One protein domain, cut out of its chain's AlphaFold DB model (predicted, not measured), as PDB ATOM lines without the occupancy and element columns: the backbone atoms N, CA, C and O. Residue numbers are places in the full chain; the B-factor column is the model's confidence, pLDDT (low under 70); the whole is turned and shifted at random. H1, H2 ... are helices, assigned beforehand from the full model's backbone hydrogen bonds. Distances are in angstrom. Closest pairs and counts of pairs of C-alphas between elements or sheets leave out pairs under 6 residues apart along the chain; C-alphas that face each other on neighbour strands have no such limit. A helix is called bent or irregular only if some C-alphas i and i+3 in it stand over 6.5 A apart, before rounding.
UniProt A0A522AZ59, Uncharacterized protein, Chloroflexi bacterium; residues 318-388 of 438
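AT A GLANCE: This is residues 318 to 388 of the 438 residues of an uncharacterized protein of Chloroflexi bacterium (UniProt A0A522AZ59). Two helices, H1 and H2, pack on each other at a steep angle, and a short third helix, H3, sits across from this pair. Two long loops, residues 335 to 352 and 363 to 375, run round the outside and join them. The printed part has 71 residues with three named helices, H1, H2, H3 in chain order, and no named strand; it is all helix, though under half of its residues are in named elements. It is compact, with a radius of gyration of the C-alphas of 11.1 A, and spans 29 by 23 by 21 A.

HOW THE PARTS SIT: H1, residues 322 to 334, touches H2, residues 353 to 362, with its residues 328 to 332 alone; the closest C-alphas, of Ala 331 and Ala 359, are 4.9 A apart. They run opposite ways at a steep tilt of 65 degrees. H3, residues 376 to 383, is close to H2 but not clearly touching, the closest C-alphas, of Tyr 353 and Gln 376, being 7.4 A apart. H1 and H3 are apart. Every O i to N i+4 pair is within hydrogen-bond range in H1 and H2, 3 of 4 in H3.

IN THESE COORDINATES: H1 begins at C-alpha 322 (48.545, 26.411, -35.126) and is 18.4 A long; H2 is 14.0 A. H3, 13.0 A, ends at C-alpha 383 (43.448, 23.284, -22.635) and is irregular: C-alphas 380 and 383 are 7.6 A apart.

THE WHOLE: The C-alphas farthest apart, of Val 342 and Arg 368, are 29.8 A apart. Both links are long. The printed part has no cut, and no printed residue is under 70 in pLDDT.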
ATOM      1  N   ASP A 318      51.792  19.983 -30.034       96.56
ATOM      2  CA  ASP A 318      53.082  20.063 -30.736       96.56
ATOM      3  C   ASP A 318      53.146  19.167 -31.994       96.56
ATOM      4  O   ASP A 318      54.037  19.313 -32.833       96.56
ATOM      5  N   THR A 319      52.207  18.224 -32.157       97.00
ATOM      6  CA  THR A 319      52.110  17.375 -33.357       97.00
ATOM      7  C   THR A 319      51.523  18.125 -34.567       97.00
ATOM      8  O   THR A 319      51.698  17.685 -35.712       97.00
ATOM      9  N   PHE A 320      50.839  19.248 -34.345       97.12
ATOM     10  CA  PHE A 320      50.054  19.963 -35.350       97.12
ATOM     11  C   PHE A 320      50.529  21.411 -35.527       97.12
ATOM     12  O   PHE A 320      51.217  21.980 -34.685       97.12
ATOM     13  N   THR A 321      50.177  22.031 -36.655       97.00
ATOM     14  CA  THR A 321      50.388  23.476 -36.839       97.00
ATOM     15  C   THR A 321      49.302  24.277 -36.117       97.00
ATOM     16  O   THR A 321      48.201  23.773 -35.922       97.00
ATOM     17  N   VAL A 322      49.552  25.551 -35.788       96.19
ATOM     18  CA  VAL A 322      48.545  26.411 -35.126       96.19
ATOM     19  C   VAL A 322      47.188  26.417 -35.856       96.19
ATOM     20  O   VAL A 322      46.175  26.195 -35.193       96.19
ATOM     21  N   PRO A 323      47.110  26.558 -37.200       96.75
ATOM     22  CA  PRO A 323      45.834  26.434 -37.910       96.75
ATOM     23  C   PRO A 323      45.148  25.076 -37.708       96.75
ATOM     24  O   PRO A 323      43.947  25.027 -37.474       96.75
ATOM     25  N   GLN A 324      45.912  23.977 -37.721       97.50
ATOM     26  CA  GLN A 324      45.380  22.631 -37.485       97.50
ATOM     27  C   GLN A 324      44.866  22.461 -36.052       97.50
ATOM     28  O   GLN A 324      43.813  21.863 -35.855       97.50
ATOM     29  N   CYS A 325      45.565  23.011 -35.055       97.81
ATOM     30  CA  CYS A 325      45.092  23.019 -33.671       97.81
ATOM     31  C   CYS A 325      43.746  23.751 -33.549       97.81
ATOM     32  O   CYS A 325      42.830  23.248 -32.897       97.81
ATOM     33  N   ARG A 326      43.591  24.895 -34.233       97.62
ATOM     34  CA  ARG A 326      42.330  25.659 -34.278       97.62
ATOM     35  C   ARG A 326      41.207  24.875 -34.962       97.62
ATOM     36  O   ARG A 326      40.093  24.850 -34.441       97.62
ATOM     37  N   ASP A 327      41.497  24.169 -36.055       97.44
ATOM     38  CA  ASP A 327      40.521  23.300 -36.730       97.44
ATOM     39  C   ASP A 327      40.061  22.142 -35.824       97.44
ATOM     40  O   ASP A 327      38.864  21.857 -35.733       97.44
ATOM     41  N   ILE A 328      40.990  21.506 -35.096       97.75
ATOM     42  CA  ILE A 328      40.678  20.452 -34.114       97.75
ATOM     43  C   ILE A 328      39.823  21.014 -32.971       97.75
ATOM     44  O   ILE A 328      38.807  20.413 -32.618       97.75
ATOM     45  N   ALA A 329      40.191  22.169 -32.407       97.56
ATOM     46  CA  ALA A 329      39.417  22.829 -31.355       97.56
ATOM     47  C   ALA A 329      38.006  23.212 -31.836       97.56
ATOM     48  O   ALA A 329      37.030  23.016 -31.113       97.56
ATOM     49  N   GLY A 330      37.869  23.677 -33.081       96.56
ATOM     50  CA  GLY A 330      36.574  23.929 -33.711       96.56
ATOM     51  C   GLY A 330      35.727  22.658 -33.857       96.56
ATOM     52  O   GLY A 330      34.530  22.674 -33.564       96.56
ATOM     53  N   ALA A 331      36.341  21.538 -34.252       97.38
ATOM     54  CA  ALA A 331      35.663  20.245 -34.342       97.38
ATOM     55  C   ALA A 331      35.217  19.720 -32.961       97.38
ATOM     56  O   ALA A 331      34.092  19.232 -32.826       97.38
ATOM     57  N   LEU A 332      36.045  19.880 -31.923       97.69
ATOM     58  CA  LEU A 332      35.685  19.581 -30.531       97.69
ATOM     59  C   LEU A 332      34.507  20.443 -30.056       97.69
ATOM     60  O   LEU A 332      33.518  19.916 -29.539       97.69
ATOM     61  N   ALA A 333      34.550  21.752 -30.317       96.62
ATOM     62  CA  ALA A 333      33.482  22.679 -29.956       96.62
ATOM     63  C   ALA A 333      32.146  22.335 -30.639       96.62
ATOM     64  O   ALA A 333      31.082  22.464 -30.022       96.62
ATOM     65  N   ALA A 334      32.191  21.850 -31.886       95.75
ATOM     66  CA  ALA A 334      31.026  21.358 -32.623       95.75
ATOM     67  C   ALA A 334      30.463  20.044 -32.047       95.75
ATOM     68  O   ALA A 334      29.249  19.847 -32.058       95.75
ATOM     69  N   ALA A 335      31.313  19.183 -31.479       96.62
ATOM     70  CA  ALA A 335      30.901  18.014 -30.693       96.62
ATOM     71  C   ALA A 335      30.413  18.379 -29.267       96.62
ATOM     72  O   ALA A 335      29.934  17.525 -28.511       96.62
ATOM     73  N   GLY A 336      30.497  19.662 -28.902       96.50
ATOM     74  CA  GLY A 336      30.089  20.215 -27.614       96.50
ATOM     75  C   GLY A 336      31.146  20.091 -26.515       96.50
ATOM     76  O   GLY A 336      30.777  20.116 -25.346       96.50
ATOM     77  N   HIS A 337      32.418  19.918 -26.877       97.38
ATOM     78  CA  HIS A 337      33.573  19.998 -25.982       97.38
ATOM     79  C   HIS A 337      34.265  21.336 -26.235       97.38
ATOM     80  O   HIS A 337      35.030  21.480 -27.186       97.38
ATOM     81  N   ARG A 338      33.904  22.353 -25.457       97.00
ATOM     82  CA  ARG A 338      34.314  23.741 -25.697       97.00
ATOM     83  C   ARG A 338      35.360  24.174 -24.685       97.00
ATOM     84  O   ARG A 338      35.353  23.690 -23.560       97.00
ATOM     85  N   PHE A 339      36.229  25.086 -25.098       97.31
ATOM     86  CA  PHE A 339      37.140  25.786 -24.202       97.31
ATOM     87  C   PHE A 339      36.354  26.801 -23.361       97.31
ATOM     88  O   PHE A 339      35.503  27.509 -23.901       97.31
ATOM     89  N   ASP A 340      36.623  26.863 -22.059       95.38
ATOM     90  CA  ASP A 340      35.935  27.764 -21.123       95.38
ATOM     91  C   ASP A 340      36.448  29.214 -21.152       95.38
ATOM     92  O   ASP A 340      35.794  30.112 -20.620       95.38
ATOM     93  N   GLY A 341      37.592  29.454 -21.798       94.00
ATOM     94  CA  GLY A 341      38.235  30.764 -21.875       94.00
ATOM     95  C   GLY A 341      39.364  30.986 -20.871       94.00
ATOM     96  O   GLY A 341      39.980  32.051 -20.917       94.00
ATOM     97  N   VAL A 342      39.639  30.028 -19.981       92.31
ATOM     98  CA  VAL A 342      40.674  30.143 -18.948       92.31
ATOM     99  C   VAL A 342      41.747  29.081 -19.152       92.31
ATOM    100  O   VAL A 342      42.830  29.402 -19.630       92.31
ATOM    101  N   ASP A 343      41.464  27.835 -18.795       91.25
ATOM    102  CA  ASP A 343      42.425  26.731 -18.852       91.25
ATOM    103  C   ASP A 343      41.757  25.348 -18.934       91.25
ATOM    104  O   ASP A 343      42.437  24.332 -18.786       91.25
ATOM    105  N   GLY A 344      40.447  25.284 -19.210       94.69
ATOM    106  CA  GLY A 344      39.693  24.040 -19.107       94.69
ATOM    107  C   GLY A 344      38.513  23.899 -20.064       94.69
ATOM    108  O   GLY A 344      38.360  24.596 -21.073       94.69
ATOM    109  N   TRP A 345      37.675  22.912 -19.753       97.06
ATOM    110  CA  TRP A 345      36.493  22.572 -20.535       97.06
ATOM    111  C   TRP A 345      35.260  23.298 -20.010       97.06
ATOM    112  O   TRP A 345      34.935  23.236 -18.823       97.06
ATOM    113  N   GLU A 346      34.498  23.902 -20.917       95.69
ATOM    114  CA  GLU A 346      33.199  24.489 -20.609       95.69
ATOM    115  C   GLU A 346      32.297  23.408 -19.984       95.69
ATOM    116  O   GLU A 346      32.110  22.323 -20.544       95.69
ATOM    117  N   HIS A 347      31.750  23.691 -18.799       94.81
ATOM    118  CA  HIS A 347      30.955  22.751 -17.992       94.81
ATOM    119  C   HIS A 347      31.698  21.475 -17.539       94.81
ATOM    120  O   HIS A 347      31.048  20.491 -17.185       94.81
ATOM    121  N   GLY A 348      33.037  21.458 -17.563       94.88
ATOM    122  CA  GLY A 348      33.838  20.287 -17.187       94.88
ATOM    123  C   GLY A 348      33.638  19.089 -18.120       94.88
ATOM    124  O   GLY A 348      33.834  17.941 -17.722       94.88
ATOM    125  N   ARG A 349      33.180  19.322 -19.358       96.94
ATOM    126  CA  ARG A 349      32.874  18.248 -20.308       96.94
ATOM    127  C   ARG A 349      34.125  17.798 -21.062       96.94
ATOM    128  O   ARG A 349      34.294  18.095 -22.246       96.94
ATOM    129  N   VAL A 350      34.956  17.019 -20.382       97.88
ATOM    130  CA  VAL A 350      36.180  16.438 -20.947       97.88
ATOM    131  C   VAL A 350      35.835  15.440 -22.067       97.88
ATOM    132  O   VAL A 350      34.983  14.566 -21.861       97.88
ATOM    133  N   PRO A 351      36.441  15.543 -23.264       97.94
ATOM    134  CA  PRO A 351      36.288  14.534 -24.303       97.94
ATOM    135  C   PRO A 351      36.940  13.217 -23.881       97.94
ATOM    136  O   PRO A 351      37.906  13.176 -23.118       97.94
ATOM    137  N   ASN A 352      36.422  12.110 -24.404       97.88
ATOM    138  CA  ASN A 352      37.142  10.841 -24.345       97.88
ATOM    139  C   ASN A 352      38.026  10.667 -25.596       97.88
ATOM    140  O   ASN A 352      37.944  11.422 -26.569       97.88
ATOM    141  N   TYR A 353      38.829   9.602 -25.602       97.69
ATOM    142  CA  TYR A 353      39.721   9.258 -26.714       97.69
ATOM    143  C   TYR A 353      39.009   9.191 -28.079       97.69
ATOM    144  O   TYR A 353      39.546   9.623 -29.104       97.69
ATOM    145  N   ARG A 354      37.784   8.647 -28.110       98.06
ATOM    146  CA  ARG A 354      36.990   8.517 -29.337       98.06
ATOM    147  C   ARG A 354      36.539   9.884 -29.841       98.06
ATOM    148  O   ARG A 354      36.625  10.115 -31.042       98.06
ATOM    149  N   ASP A 355      36.095  10.769 -28.955       98.31
ATOM    150  CA  ASP A 355      35.662  12.123 -29.318       98.31
ATOM    151  C   ASP A 355      36.832  12.935 -29.887       98.31
ATOM    152  O   ASP A 355      36.697  13.549 -30.945       98.31
ATOM    153  N   LEU A 356      38.013  12.843 -29.263       98.12
ATOM    154  CA  LEU A 356      39.230  13.487 -29.765       98.12
ATOM    155  C   LEU A 356      39.659  12.916 -31.126       98.12
ATOM    156  O   LEU A 356      40.003  13.665 -32.038       98.12
ATOM    157  N   THR A 357      39.568  11.595 -31.309       98.19
ATOM    158  CA  THR A 357      39.839  10.942 -32.603       98.19
ATOM    159  C   THR A 357      38.880  11.426 -33.694       98.19
ATOM    160  O   THR A 357      39.309  11.707 -34.815       98.19
ATOM    161  N   ILE A 358      37.586  11.542 -33.373       98.31
ATOM    162  CA  ILE A 358      36.563  12.064 -34.287       98.31
ATOM    163  C   ILE A 358      36.839  13.532 -34.617       98.31
ATOM    164  O   ILE A 358      36.711  13.908 -35.777       98.31
ATOM    165  N   ALA A 359      37.253  14.347 -33.646       98.06
ATOM    166  CA  ALA A 359      37.574  15.751 -33.875       98.06
ATOM    167  C   ALA A 359      38.798  15.934 -34.785       98.06
ATOM    168  O   ALA A 359      38.741  16.721 -35.726       98.06
ATOM    169  N   VAL A 360      39.868  15.155 -34.577       98.38
ATOM    170  CA  VAL A 360      41.050  15.155 -35.460       98.38
ATOM    171  C   VAL A 360      40.662  14.766 -36.889       98.38
ATOM    172  O   VAL A 360      41.039  15.451 -37.839       98.38
ATOM    173  N   ALA A 361      39.844  13.721 -37.050       98.06
ATOM    174  CA  ALA A 361      39.318  13.341 -38.359       98.06
ATOM    175  C   ALA A 361      38.398  14.423 -38.961       98.06
ATOM    176  O   ALA A 361      38.459  14.685 -40.161       98.06
ATOM    177  N   GLY A 362      37.578  15.078 -38.135       97.62
ATOM    178  CA  GLY A 362      36.693  16.180 -38.521       97.62
ATOM    179  C   GLY A 362      37.444  17.429 -38.987       97.62
ATOM    180  O   GLY A 362      36.970  18.117 -39.886       97.62
ATOM    181  N   ALA A 363      38.645  17.664 -38.455       97.56
ATOM    182  CA  ALA A 363      39.588  18.676 -38.928       97.56
ATOM    183  C   ALA A 363      40.294  18.288 -40.248       97.56
ATOM    184  O   ALA A 363      41.170  19.004 -40.724       97.56
ATOM    185  N   GLY A 364      39.948  17.141 -40.851       97.69
ATOM    186  CA  GLY A 364      40.563  16.645 -42.085       97.69
ATOM    187  C   GLY A 364      41.961  16.052 -41.888       97.69
ATOM    188  O   GLY A 364      42.701  15.883 -42.858       97.69
ATOM    189  N   LEU A 365      42.343  15.739 -40.648       98.12
ATOM    190  CA  LEU A 365      43.653  15.193 -40.305       98.12
ATOM    191  C   LEU A 365      43.554  13.683 -40.082       98.12
ATOM    192  O   LEU A 365      42.583  13.175 -39.529       98.12
ATOM    193  N   GLU A 366      44.579  12.940 -40.501       97.69
ATOM    194  CA  GLU A 366      44.605  11.492 -40.300       97.69
ATOM    195  C   GLU A 366      44.989  11.161 -38.845       97.69
ATOM    196  O   GLU A 366      46.115  11.468 -38.438       97.69
ATOM    197  N   PRO A 367      44.132  10.467 -38.062       96.94
ATOM    198  CA  PRO A 367      44.421  10.157 -36.657       96.94
ATOM    199  C   PRO A 367      45.705   9.339 -36.454       96.94
ATOM    200  O   PRO A 367      46.348   9.418 -35.412       96.94
ATOM    201  N   ARG A 368      46.136   8.586 -37.473       96.50
ATOM    202  CA  ARG A 368      47.386   7.808 -37.444       96.50
ATOM    203  C   ARG A 368      48.649   8.670 -37.390       96.50
ATOM    204  O   ARG A 368      49.715   8.147 -37.082       96.50
ATOM    205  N   ARG A 369      48.554   9.970 -37.692       94.62
ATOM    206  CA  ARG A 369      49.681  10.910 -37.581       94.62
ATOM    207  C   ARG A 369      49.984  11.300 -36.136       94.62
ATOM    208  O   ARG A 369      51.099  11.747 -35.870       94.62
ATOM    209  N   VAL A 370      49.029  11.118 -35.224       96.38
ATOM    210  CA  VAL A 370      49.210  11.404 -33.799       96.38
ATOM    211  C   VAL A 370      50.123  10.345 -33.198       96.38
ATOM    212  O   VAL A 370      49.754   9.177 -33.089       96.38
ATOM    213  N   ARG A 371      51.346  10.753 -32.843       94.38
ATOM    214  CA  ARG A 371      52.365   9.847 -32.292       94.38
ATOM    215  C   ARG A 371      52.090   9.490 -30.838       94.38
ATOM    216  O   ARG A 371      52.305   8.348 -30.449       94.38
ATOM    217  N   SER A 372      51.634  10.470 -30.063       94.69
ATOM    218  CA  SER A 372      51.307  10.320 -28.649       94.69
ATOM    219  C   SER A 372      49.890  10.814 -28.431       94.69
ATOM    220  O   SER A 372      49.622  12.008 -28.532       94.69
ATOM    221  N   TRP A 373      48.977   9.880 -28.193       97.69
ATOM    222  CA  TRP A 373      47.619  10.226 -27.800       97.69
ATOM    223  C   TRP A 373      47.596  10.551 -26.306       97.69
ATOM    224  O   TRP A 373      48.164   9.770 -25.541       97.69
ATOM    225  N   PRO A 374      46.947  11.655 -25.895       97.69
ATOM    226  CA  PRO A 374      46.824  11.984 -24.485       97.69
ATOM    227  C   PRO A 374      45.997  10.919 -23.755       97.69
ATOM    228  O   PRO A 374      45.032  10.358 -24.291       97.69
ATOM    229  N   THR A 375      46.389  10.632 -22.521       97.81
ATOM    230  CA  THR A 375      45.613   9.848 -21.557       97.81
ATOM    231  C   THR A 375      44.359  10.611 -21.115       97.81
ATOM    232  O   THR A 375      44.184  11.782 -21.433       97.81
ATOM    233  N   GLN A 376      43.447   9.965 -20.378       97.06
ATOM    234  CA  GLN A 376      42.228  10.642 -19.909       97.06
ATOM    235  C   GLN A 376      42.513  11.798 -18.940       97.06
ATOM    236  O   GLN A 376      41.783  12.781 -18.969       97.06
ATOM    237  N   GLU A 377      43.565  11.682 -18.126       96.44
ATOM    238  CA  GLU A 377      44.033  12.746 -17.228       96.44
ATOM    239  C   GLU A 377      44.626  13.909 -18.036       96.44
ATOM    240  O   GLU A 377      44.206  15.046 -17.884       96.44
ATOM    241  N   GLU A 378      45.487  13.616 -19.014       97.31
ATOM    242  CA  GLU A 378      46.035  14.639 -19.920       97.31
ATOM    243  C   GLU A 378      44.966  15.286 -20.822       97.31
ATOM    244  O   GLU A 378      45.153  16.408 -21.285       97.31
ATOM    245  N   MET A 379      43.853  14.594 -21.104       97.44
ATOM    246  CA  MET A 379      42.716  15.177 -21.827       97.44
ATOM    247  C   MET A 379      41.951  16.202 -20.983       97.44
ATOM    248  O   MET A 379      41.390  17.134 -21.558       97.44
ATOM    249  N   ASP A 380      41.929  16.060 -19.655       97.12
ATOM    250  CA  ASP A 380      41.365  17.074 -18.751       97.12
ATOM    251  C   ASP A 380      42.195  18.364 -18.835       97.12
ATOM    252  O   ASP A 380      41.657  19.440 -19.087       97.12
ATOM    253  N   ASP A 381      43.521  18.210 -18.830       97.06
ATOM    254  CA  ASP A 381      44.503  19.296 -18.932       97.06
ATOM    255  C   ASP A 381      44.813  19.733 -20.380       97.06
ATOM    256  O   ASP A 381      45.771  20.469 -20.629       97.06
ATOM    257  N   LEU A 382      44.036  19.297 -21.378       96.81
ATOM    258  CA  LEU A 382      44.371  19.548 -22.786       96.81
ATOM    259  C   LEU A 382      44.384  21.046 -23.130       96.81
ATOM    260  O   LEU A 382      45.176  21.478 -23.969       96.81
ATOM    261  N   TYR A 383      43.513  21.828 -22.488       97.56
ATOM    262  CA  TYR A 383      43.448  23.284 -22.635       97.56
ATOM    263  C   TYR A 383      44.270  24.047 -21.589       97.56
ATOM    264  O   TYR A 383      44.235  25.278 -21.563       97.56
ATOM    265  N   LEU A 384      45.072  23.355 -20.777       96.44
ATOM    266  CA  LEU A 384      45.933  24.002 -19.799       96.44
ATOM    267  C   LEU A 384      46.930  24.934 -20.506       96.44
ATOM    268  O   LEU A 384      47.713  24.505 -21.355       96.44
ATOM    269  N   ASN A 385      46.927  26.212 -20.119       96.50
ATOM    270  CA  ASN A 385      47.703  27.304 -20.729       96.50
ATOM    271  C   ASN A 385      47.334  27.651 -22.185       96.50
ATOM    272  O   ASN A 385      48.088  28.375 -22.836       96.50
ATOM    273  N   VAL A 386      46.213  27.156 -22.714       97.31
ATOM    274  CA  VAL A 386      45.667  27.655 -23.983       97.31
ATOM    275  C   VAL A 386      45.042  29.019 -23.729       97.31
ATOM    276  O   VAL A 386      44.278  29.195 -22.787       97.31
ATOM    277  N   THR A 387      45.369  29.996 -24.566       96.69
ATOM    278  CA  THR A 387      44.866  31.365 -24.430       96.69
ATOM    279  C   THR A 387      44.037  31.742 -25.645       96.69
ATOM    280  O   THR A 387      44.319  31.313 -26.761       96.69
ATOM    281  N   ALA A 388      43.003  32.559 -25.464       96.88
ATOM    282  CA  ALA A 388      42.346  33.185 -26.607       96.88
ATOM    283  C   ALA A 388      43.320  34.162 -27.290       96.88
ATOM    284  O   ALA A 388      44.098  34.820 -26.600       96.88
TER     285      ALA A 388